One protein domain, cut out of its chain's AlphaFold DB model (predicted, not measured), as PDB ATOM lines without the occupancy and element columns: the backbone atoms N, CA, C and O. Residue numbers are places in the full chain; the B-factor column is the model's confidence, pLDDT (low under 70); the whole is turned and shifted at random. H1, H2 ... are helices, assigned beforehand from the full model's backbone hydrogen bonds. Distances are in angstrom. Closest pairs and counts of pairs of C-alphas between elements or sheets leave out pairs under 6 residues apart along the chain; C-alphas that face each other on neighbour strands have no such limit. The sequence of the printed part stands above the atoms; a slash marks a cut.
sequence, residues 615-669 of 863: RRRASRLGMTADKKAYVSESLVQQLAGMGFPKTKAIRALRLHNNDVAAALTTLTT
ATOM      1  N   ARG A 615      -7.369 -35.805  -4.415       80.06
ATOM      2  CA  ARG A 615      -8.329 -34.752  -4.803       80.06
ATOM      3  C   ARG A 615      -9.010 -34.129  -3.578       80.06
ATOM      4  O   ARG A 615      -9.002 -32.912  -3.434       80.06
ATOM      5  N   ARG A 616      -9.528 -34.943  -2.645       79.94
ATOM      6  CA  ARG A 616     -10.142 -34.458  -1.387       79.94
ATOM      7  C   ARG A 616      -9.172 -33.651  -0.508       79.94
ATOM      8  O   ARG A 616      -9.625 -32.742   0.185       79.94
ATOM      9  N   ARG A 617      -7.868 -33.953  -0.507       78.50
ATOM     10  CA  ARG A 617      -6.847 -33.162   0.206       78.50
ATOM     11  C   ARG A 617      -6.513 -31.870  -0.540       78.50
ATOM     12  O   ARG A 617      -6.571 -30.804   0.064       78.50
ATOM     13  N   ALA A 618      -6.274 -31.946  -1.846       81.06
ATOM     14  CA  ALA A 618      -6.019 -30.799  -2.713       81.06
ATOM     15  C   ALA A 618      -7.149 -29.750  -2.628       81.06
ATOM     16  O   ALA A 618      -6.884 -28.570  -2.404       81.06
ATOM     17  N   SER A 619      -8.419 -30.173  -2.658       76.50
ATOM     18  CA  SER A 619      -9.565 -29.269  -2.479       76.50
ATOM     19  C   SER A 619      -9.635 -28.614  -1.090       76.50
ATOM     20  O   SER A 619     -10.139 -27.499  -0.987       76.50
ATOM     21  N   ARG A 620      -9.100 -29.241  -0.026       80.62
ATOM     22  CA  ARG A 620      -8.972 -28.610   1.308       80.62
ATOM     23  C   ARG A 620      -7.861 -27.557   1.346       80.62
ATOM     24  O   ARG A 620      -8.010 -26.540   2.019       80.62
ATOM     25  N   LEU A 621      -6.763 -27.780   0.620       83.19
ATOM     26  CA  LEU A 621      -5.683 -26.796   0.462       83.19
ATOM     27  C   LEU A 621      -6.108 -25.626  -0.443       83.19
ATOM     28  O   LEU A 621      -5.632 -24.503  -0.260       83.19
ATOM     29  N   GLY A 622      -7.091 -25.845  -1.319       81.00
ATOM     30  CA  GLY A 622      -7.729 -24.836  -2.164       81.00
ATOM     31  C   GLY A 622      -7.028 -24.645  -3.509       81.00
ATOM     32  O   GLY A 622      -5.969 -25.216  -3.764       81.00
ATOM     33  N   MET A 623      -7.642 -23.850  -4.385       82.38
ATOM     34  CA  MET A 623      -7.054 -23.466  -5.672       82.38
ATOM     35  C   MET A 623      -6.040 -22.330  -5.514       82.38
ATOM     36  O   MET A 623      -6.100 -21.559  -4.551       82.38
ATOM     37  N   THR A 624      -5.123 -22.226  -6.471       82.81
ATOM     38  CA  THR A 624      -4.221 -21.079  -6.605       82.81
ATOM     39  C   THR A 624      -4.932 -19.860  -7.208       82.81
ATOM     40  O   THR A 624      -6.065 -19.972  -7.683       82.81
ATOM     41  N   ALA A 625      -4.281 -18.693  -7.197       77.50
ATOM     42  CA  ALA A 625      -4.817 -17.438  -7.734       77.50
ATOM     43  C   ALA A 625      -5.306 -17.569  -9.192       77.50
ATOM     44  O   ALA A 625      -6.403 -17.113  -9.516       77.50
ATOM     45  N   ASP A 626      -4.553 -18.283 -10.033       76.06
ATOM     46  CA  ASP A 626      -4.899 -18.564 -11.434       76.06
ATOM     47  C   ASP A 626      -6.127 -19.471 -11.621       76.06
ATOM     48  O   ASP A 626      -6.601 -19.623 -12.745       76.06
ATOM     49  N   LYS A 627      -6.606 -20.147 -10.566       76.31
ATOM     50  CA  LYS A 627      -7.650 -21.198 -10.589       76.31
ATOM     51  C   LYS A 627      -7.331 -22.442 -11.444       76.31
ATOM     52  O   LYS A 627      -8.080 -23.413 -11.397       76.31
ATOM     53  N   LYS A 628      -6.206 -22.455 -12.171       78.62
ATOM     54  CA  LYS A 628      -5.730 -23.567 -13.023       78.62
ATOM     55  C   LYS A 628      -5.280 -24.801 -12.231       78.62
ATOM     56  O   LYS A 628      -5.326 -25.908 -12.758       78.62
ATOM     57  N   ALA A 629      -4.824 -24.620 -10.990       80.69
ATOM     58  CA  ALA A 629      -4.248 -25.679 -10.167       80.69
ATOM     59  C   ALA A 629      -4.758 -25.636  -8.719       80.69
ATOM     60  O   ALA A 629      -5.169 -24.593  -8.205       80.69
ATOM     61  N   TYR A 630      -4.675 -26.779  -8.041       84.38
ATOM     62  CA  TYR A 630      -4.773 -26.853  -6.584       84.38
ATOM     63  C   TYR A 630      -3.414 -26.579  -5.934       84.38
ATOM     64  O   TYR A 630      -2.365 -26.824  -6.533       84.38
ATOM     65  N   VAL A 631      -3.426 -26.119  -4.684       85.19
ATOM     66  CA  VAL A 631      -2.213 -26.056  -3.864       85.19
ATOM     67  C   VAL A 631      -1.712 -27.471  -3.586       85.19
ATOM     68  O   VAL A 631      -2.455 -28.336  -3.120       85.19
ATOM     69  N   SER A 632      -0.439 -27.698  -3.884       83.81
ATOM     70  CA  SER A 632       0.210 -29.003  -3.784       83.81
ATOM     71  C   SER A 632       0.584 -29.347  -2.336       83.81
ATOM     72  O   SER A 632       1.232 -28.579  -1.623       83.81
ATOM     73  N   GLU A 633       0.171 -30.533  -1.884       85.31
ATOM     74  CA  GLU A 633       0.363 -30.974  -0.495       85.31
ATOM     75  C   GLU A 633       1.847 -31.145  -0.129       85.31
ATOM     76  O   GLU A 633       2.238 -30.845   0.999       85.31
ATOM     77  N   SER A 634       2.682 -31.553  -1.089       86.69
ATOM     78  CA  SER A 634       4.136 -31.684  -0.932       86.69
ATOM     79  C   SER A 634       4.814 -30.352  -0.602       86.69
ATOM     80  O   SER A 634       5.582 -30.290   0.355       86.69
ATOM     81  N   LEU A 635       4.499 -29.274  -1.326       88.44
ATOM     82  CA  LEU A 635       5.118 -27.962  -1.096       88.44
ATOM     83  C   LEU A 635       4.656 -27.344   0.233       88.44
ATOM     84  O   LEU A 635       5.460 -26.761   0.958       88.44
ATOM     85  N   VAL A 636       3.391 -27.551   0.622       87.38
ATOM     86  CA  VAL A 636       2.897 -27.171   1.961       87.38
ATOM     87  C   VAL A 636       3.651 -27.925   3.064       87.38
ATOM     88  O   VAL A 636       3.946 -27.343   4.110       87.38
ATOM     89  N   GLN A 637       3.984 -29.202   2.852       87.81
ATOM     90  CA  GLN A 637       4.786 -29.986   3.794       87.81
ATOM     91  C   GLN A 637       6.258 -29.542   3.821       87.81
ATOM     92  O   GLN A 637       6.823 -29.460   4.908       87.81
ATOM     93  N   GLN A 638       6.859 -29.183   2.682       90.38
ATOM     94  CA  GLN A 638       8.230 -28.652   2.613       90.38
ATOM     95  C   GLN A 638       8.362 -27.297   3.322       90.38
ATOM     96  O   GLN A 638       9.233 -27.140   4.176       90.38
ATOM     97  N   LEU A 639       7.459 -26.345   3.055       88.69
ATOM     98  CA  LEU A 639       7.421 -25.059   3.766       88.69
ATOM     99  C   LEU A 639       7.210 -25.248   5.278       88.69
ATOM    100  O   LEU A 639       7.844 -24.564   6.077       88.69
ATOM    101  N   ALA A 640       6.376 -26.214   5.682       89.94
ATOM    102  CA  ALA A 640       6.196 -26.555   7.093       89.94
ATOM    103  C   ALA A 640       7.421 -27.248   7.720       89.94
ATOM    104  O   ALA A 640       7.671 -27.065   8.909       89.94
ATOM    105  N   GLY A 641       8.193 -28.011   6.940       89.62
ATOM    106  CA  GLY A 641       9.481 -28.576   7.355       89.62
ATOM    107  C   GLY A 641      10.552 -27.505   7.580       89.62
ATOM    108  O   GLY A 641      11.355 -27.632   8.495       89.62
ATOM    109  N   MET A 642      10.494 -26.403   6.825       85.38
ATOM    110  CA  MET A 642      11.302 -25.193   7.046       85.38
ATOM    111  C   MET A 642      10.752 -24.279   8.163       85.38
ATOM    112  O   MET A 642      11.172 -23.134   8.292       85.38
ATOM    113  N   GLY A 643       9.810 -24.764   8.982       86.19
ATOM    114  CA  GLY A 643       9.302 -24.068  10.169       86.19
ATOM    115  C   GLY A 643       8.142 -23.092   9.931       86.19
ATOM    116  O   GLY A 643       7.556 -22.608  10.900       86.19
ATOM    117  N   PHE A 644       7.742 -22.824   8.683       87.94
ATOM    118  CA  PHE A 644       6.627 -21.909   8.417       87.94
ATOM    119  C   PHE A 644       5.277 -22.538   8.814       87.94
ATOM    120  O   PHE A 644       4.980 -23.677   8.441       87.94
ATOM    121  N   PRO A 645       4.388 -21.817   9.527       90.44
ATOM    122  CA  PRO A 645       3.100 -22.371   9.920       90.44
ATOM    123  C   PRO A 645       2.246 -22.673   8.682       90.44
ATOM    124  O   PRO A 645       2.090 -21.835   7.789       90.44
ATOM    125  N   LYS A 646       1.653 -23.875   8.648       87.75
ATOM    126  CA  LYS A 646       0.929 -24.433   7.487       87.75
ATOM    127  C   LYS A 646      -0.127 -23.485   6.902       87.75
ATOM    128  O   LYS A 646      -0.340 -23.483   5.694       87.75
ATOM    129  N   THR A 647      -0.760 -22.653   7.727       88.81
ATOM    130  CA  THR A 647      -1.726 -21.626   7.303       88.81
ATOM    131  C   THR A 647      -1.086 -20.497   6.486       88.81
ATOM    132  O   THR A 647      -1.601 -20.179   5.413       88.81
ATOM    133  N   LYS A 648       0.054 -19.935   6.927       88.75
ATOM    134  CA  LYS A 648       0.837 -18.971   6.129       88.75
ATOM    135  C   LYS A 648       1.348 -19.634   4.844       88.75
ATOM    136  O   LYS A 648       1.166 -19.075   3.767       88.75
ATOM    137  N   ALA A 649       1.896 -20.850   4.941       88.12
ATOM    138  CA  ALA A 649       2.424 -21.598   3.795       88.12
ATOM    139  C   ALA A 649       1.371 -21.841   2.695       88.12
ATOM    140  O   ALA A 649       1.629 -21.581   1.521       88.12
ATOM    141  N   ILE A 650       0.153 -22.262   3.065       87.25
ATOM    142  CA  ILE A 650      -0.968 -22.402   2.121       87.25
ATOM    143  C   ILE A 650      -1.332 -21.045   1.502       87.25
ATOM    144  O   ILE A 650      -1.524 -20.971   0.292       87.25
ATOM    145  N   ARG A 651      -1.411 -19.962   2.292       83.69
ATOM    146  CA  ARG A 651      -1.741 -18.616   1.779       83.69
ATOM    147  C   ARG A 651      -0.706 -18.121   0.758       83.69
ATOM    148  O   ARG A 651      -1.108 -17.609  -0.283       83.69
ATOM    149  N   ALA A 652       0.585 -18.329   1.019       87.44
ATOM    150  CA  ALA A 652       1.670 -17.971   0.104       87.44
ATOM    151  C   ALA A 652       1.634 -18.805  -1.193       87.44
ATOM    152  O   ALA A 652       1.632 -18.240  -2.283       87.44
ATOM    153  N   LEU A 653       1.494 -20.135  -1.103       88.38
ATOM    154  CA  LEU A 653       1.407 -21.003  -2.289       88.38
ATOM    155  C   LEU A 653       0.137 -20.767  -3.128       88.38
ATOM    156  O   LEU A 653       0.178 -20.953  -4.345       88.38
ATOM    157  N   ARG A 654      -0.978 -20.326  -2.519       87.06
ATOM    158  CA  ARG A 654      -2.156 -19.852  -3.273       87.06
ATOM    159  C   ARG A 654      -1.830 -18.601  -4.083       87.06
ATOM    160  O   ARG A 654      -2.181 -18.556  -5.259       87.06
ATOM    161  N   LEU A 655      -1.184 -17.613  -3.460       87.12
ATOM    162  CA  LEU A 655      -0.846 -16.328  -4.079       87.12
ATOM    163  C   LEU A 655       0.169 -16.487  -5.221       87.12
ATOM    164  O   LEU A 655      -0.002 -15.887  -6.275       87.12
ATOM    165  N   HIS A 656       1.174 -17.345  -5.033       87.44
ATOM    166  CA  HIS A 656       2.277 -17.548  -5.978       87.44
ATOM    167  C   HIS A 656       2.129 -18.795  -6.863       87.44
ATOM    168  O   HIS A 656       3.111 -19.286  -7.404       87.44
ATOM    169  N   ASN A 657       0.910 -19.317  -7.037       84.25
ATOM    170  CA  ASN A 657       0.620 -20.417  -7.970       84.25
ATOM    171  C   ASN A 657       1.522 -21.664  -7.817       84.25
ATOM    172  O   ASN A 657       1.924 -22.267  -8.808       84.25
ATOM    173  N   ASN A 658       1.785 -22.082  -6.575       86.19
ATOM    174  CA  ASN A 658       2.735 -23.145  -6.203       86.19
ATOM    175  C   ASN A 658       4.233 -22.861  -6.468       86.19
ATOM    176  O   ASN A 658       5.036 -23.769  -6.266       86.19
ATOM    177  N   ASP A 659       4.658 -21.650  -6.842       89.19
ATOM    178  CA  ASP A 659       6.090 -21.317  -6.822       89.19
ATOM    179  C   ASP A 659       6.617 -21.261  -5.377       89.19
ATOM    180  O   ASP A 659       6.142 -20.482  -4.545       89.19
ATOM    181  N   VAL A 660       7.624 -22.088  -5.090       87.56
ATOM    182  CA  VAL A 660       8.300 -22.153  -3.790       87.56
ATOM    183  C   VAL A 660       9.173 -20.920  -3.563       87.56
ATOM    184  O   VAL A 660       9.258 -20.456  -2.429       87.56
ATOM    185  N   ALA A 661       9.797 -20.364  -4.606       87.94
ATOM    186  CA  ALA A 661      10.711 -19.234  -4.468       87.94
ATOM    187  C   ALA A 661       9.955 -17.959  -4.065       87.94
ATOM    188  O   ALA A 661      10.261 -17.368  -3.028       87.94
ATOM    189  N   ALA A 662       8.912 -17.579  -4.810       84.75
ATOM    190  CA  ALA A 662       8.073 -16.433  -4.463       84.75
ATOM    191  C   ALA A 662       7.222 -16.657  -3.193       84.75
ATOM    192  O   ALA A 662       6.950 -15.707  -2.454       84.75
ATOM    193  N   ALA A 663       6.851 -17.905  -2.872       87.62
ATOM    194  CA  ALA A 663       6.252 -18.211  -1.572       87.62
ATOM    195  C   ALA A 663       7.250 -18.019  -0.414       87.62
ATOM    196  O   ALA A 663       6.876 -17.469   0.618       87.62
ATOM    197  N   LEU A 664       8.519 -18.413  -0.564       86.94
ATOM    198  CA  LEU A 664       9.546 -18.207   0.463       86.94
ATOM    199  C   LEU A 664       9.902 -16.728   0.649       86.94
ATOM    200  O   LEU A 664      10.033 -16.287   1.791       86.94
ATOM    201  N   THR A 665      10.023 -15.938  -0.423       86.38
ATOM    202  CA  THR A 665      10.318 -14.498  -0.291       86.38
ATOM    203  C   THR A 665       9.181 -13.749   0.402       86.38
ATOM    204  O   THR A 665       9.446 -12.913   1.265       86.38
ATOM    205  N   THR A 666       7.916 -14.083   0.131       85.94
ATOM    206  CA  THR A 666       6.778 -13.477   0.850       85.94
ATOM    207  C   THR A 666       6.591 -14.006   2.271       85.94
ATOM    208  O   THR A 666       6.189 -13.242   3.146       85.94
ATOM    209  N   LEU A 667       6.949 -15.262   2.558       85.19
ATOM    210  CA  LEU A 667       6.963 -15.795   3.928       85.19
ATOM    211  C   LEU A 667       8.084 -15.209   4.799       85.19
ATOM    212  O   LEU A 667       7.911 -15.124   6.011       85.19
ATOM    213  N   THR A 668       9.209 -14.806   4.204       84.56
ATOM    214  CA  THR A 668      10.355 -14.217   4.925       84.56
ATOM    215  C   THR A 668      10.285 -12.696   5.041       84.56
ATOM    216  O   THR A 668      10.682 -12.154   6.066       84.56
ATOM    217  N   THR A 669       9.737 -11.991   4.045       78.31
ATOM    218  CA  THR A 669       9.513 -10.531   4.125       78.31
ATOM    219  C   THR A 669       8.211 -10.150   4.839       78.31
ATOM    220  O   THR A 669       8.121  -9.062   5.407       78.31
TER     221      THR A 669
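Overview. This is residues 615 to 669 of the 863 residues of an uncharacterized protein of Ectocarpus siliculosus (UniProt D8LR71). Three crossed helices, H2, H3 and H4, make a small triangular cluster, with H3 at one corner touching both of the others at steep tilts. A short helix, H1, sits at one end of the longest axis, joined to the cluster by a long loop, residues 622 to 632. You have 55 residues printed, with four named helices in the order H1, H2, H3, H4 and no named strand; the class is all helix. The whole is compact, with a radius of gyration of the C-alphas of 10.0 A and spans of 28 by 20 by 14 A.

Arrangement. Start with H1, residues 615 to 621, and H2, residues 633 to 641: they only just touch, with 3 pairs of C-alphas within 8 A, the closest being Ala 618 and Glu 633 at 6.8 A. Go on to H3, residues 646 to 655, which touches H2, with closest C-alphas Ala 640 and Lys 646, 5.7 A apart, at a steep tilt of 54 degrees, opposite ways. H4, residues 660 to 669, touches H3 at a steep tilt of 64 degrees, opposite ways; its closest C-alphas to H3 are Ala 663 and Ala 652, 4.9 A apart. H1 and H4 are apart. In H2, H3 and H4 every O i to N i+4 pair is within hydrogen-bond range; in H1, 2 of 3 are.

Along the chain. Find C-alpha 615 at (-8.329, -34.752, -4.803), where H1 begins; it runs 9.9 A to C-alpha 621. H2 runs 12.3 A from C-alpha 633 to 641, and H3 14.2 A from 646 to 655. H4 runs 14.1 A from C-alpha 660 to C-alpha 669 at (9.513, -10.531, 4.125).

Size, cuts and confidence. The farthest C-alphas, Arg 616 and Thr 669, are 31.5 A apart. The printed part has no cut; the link from H1 to H2 is long, the other two tight. No printed residue is under 70 in pLDDT.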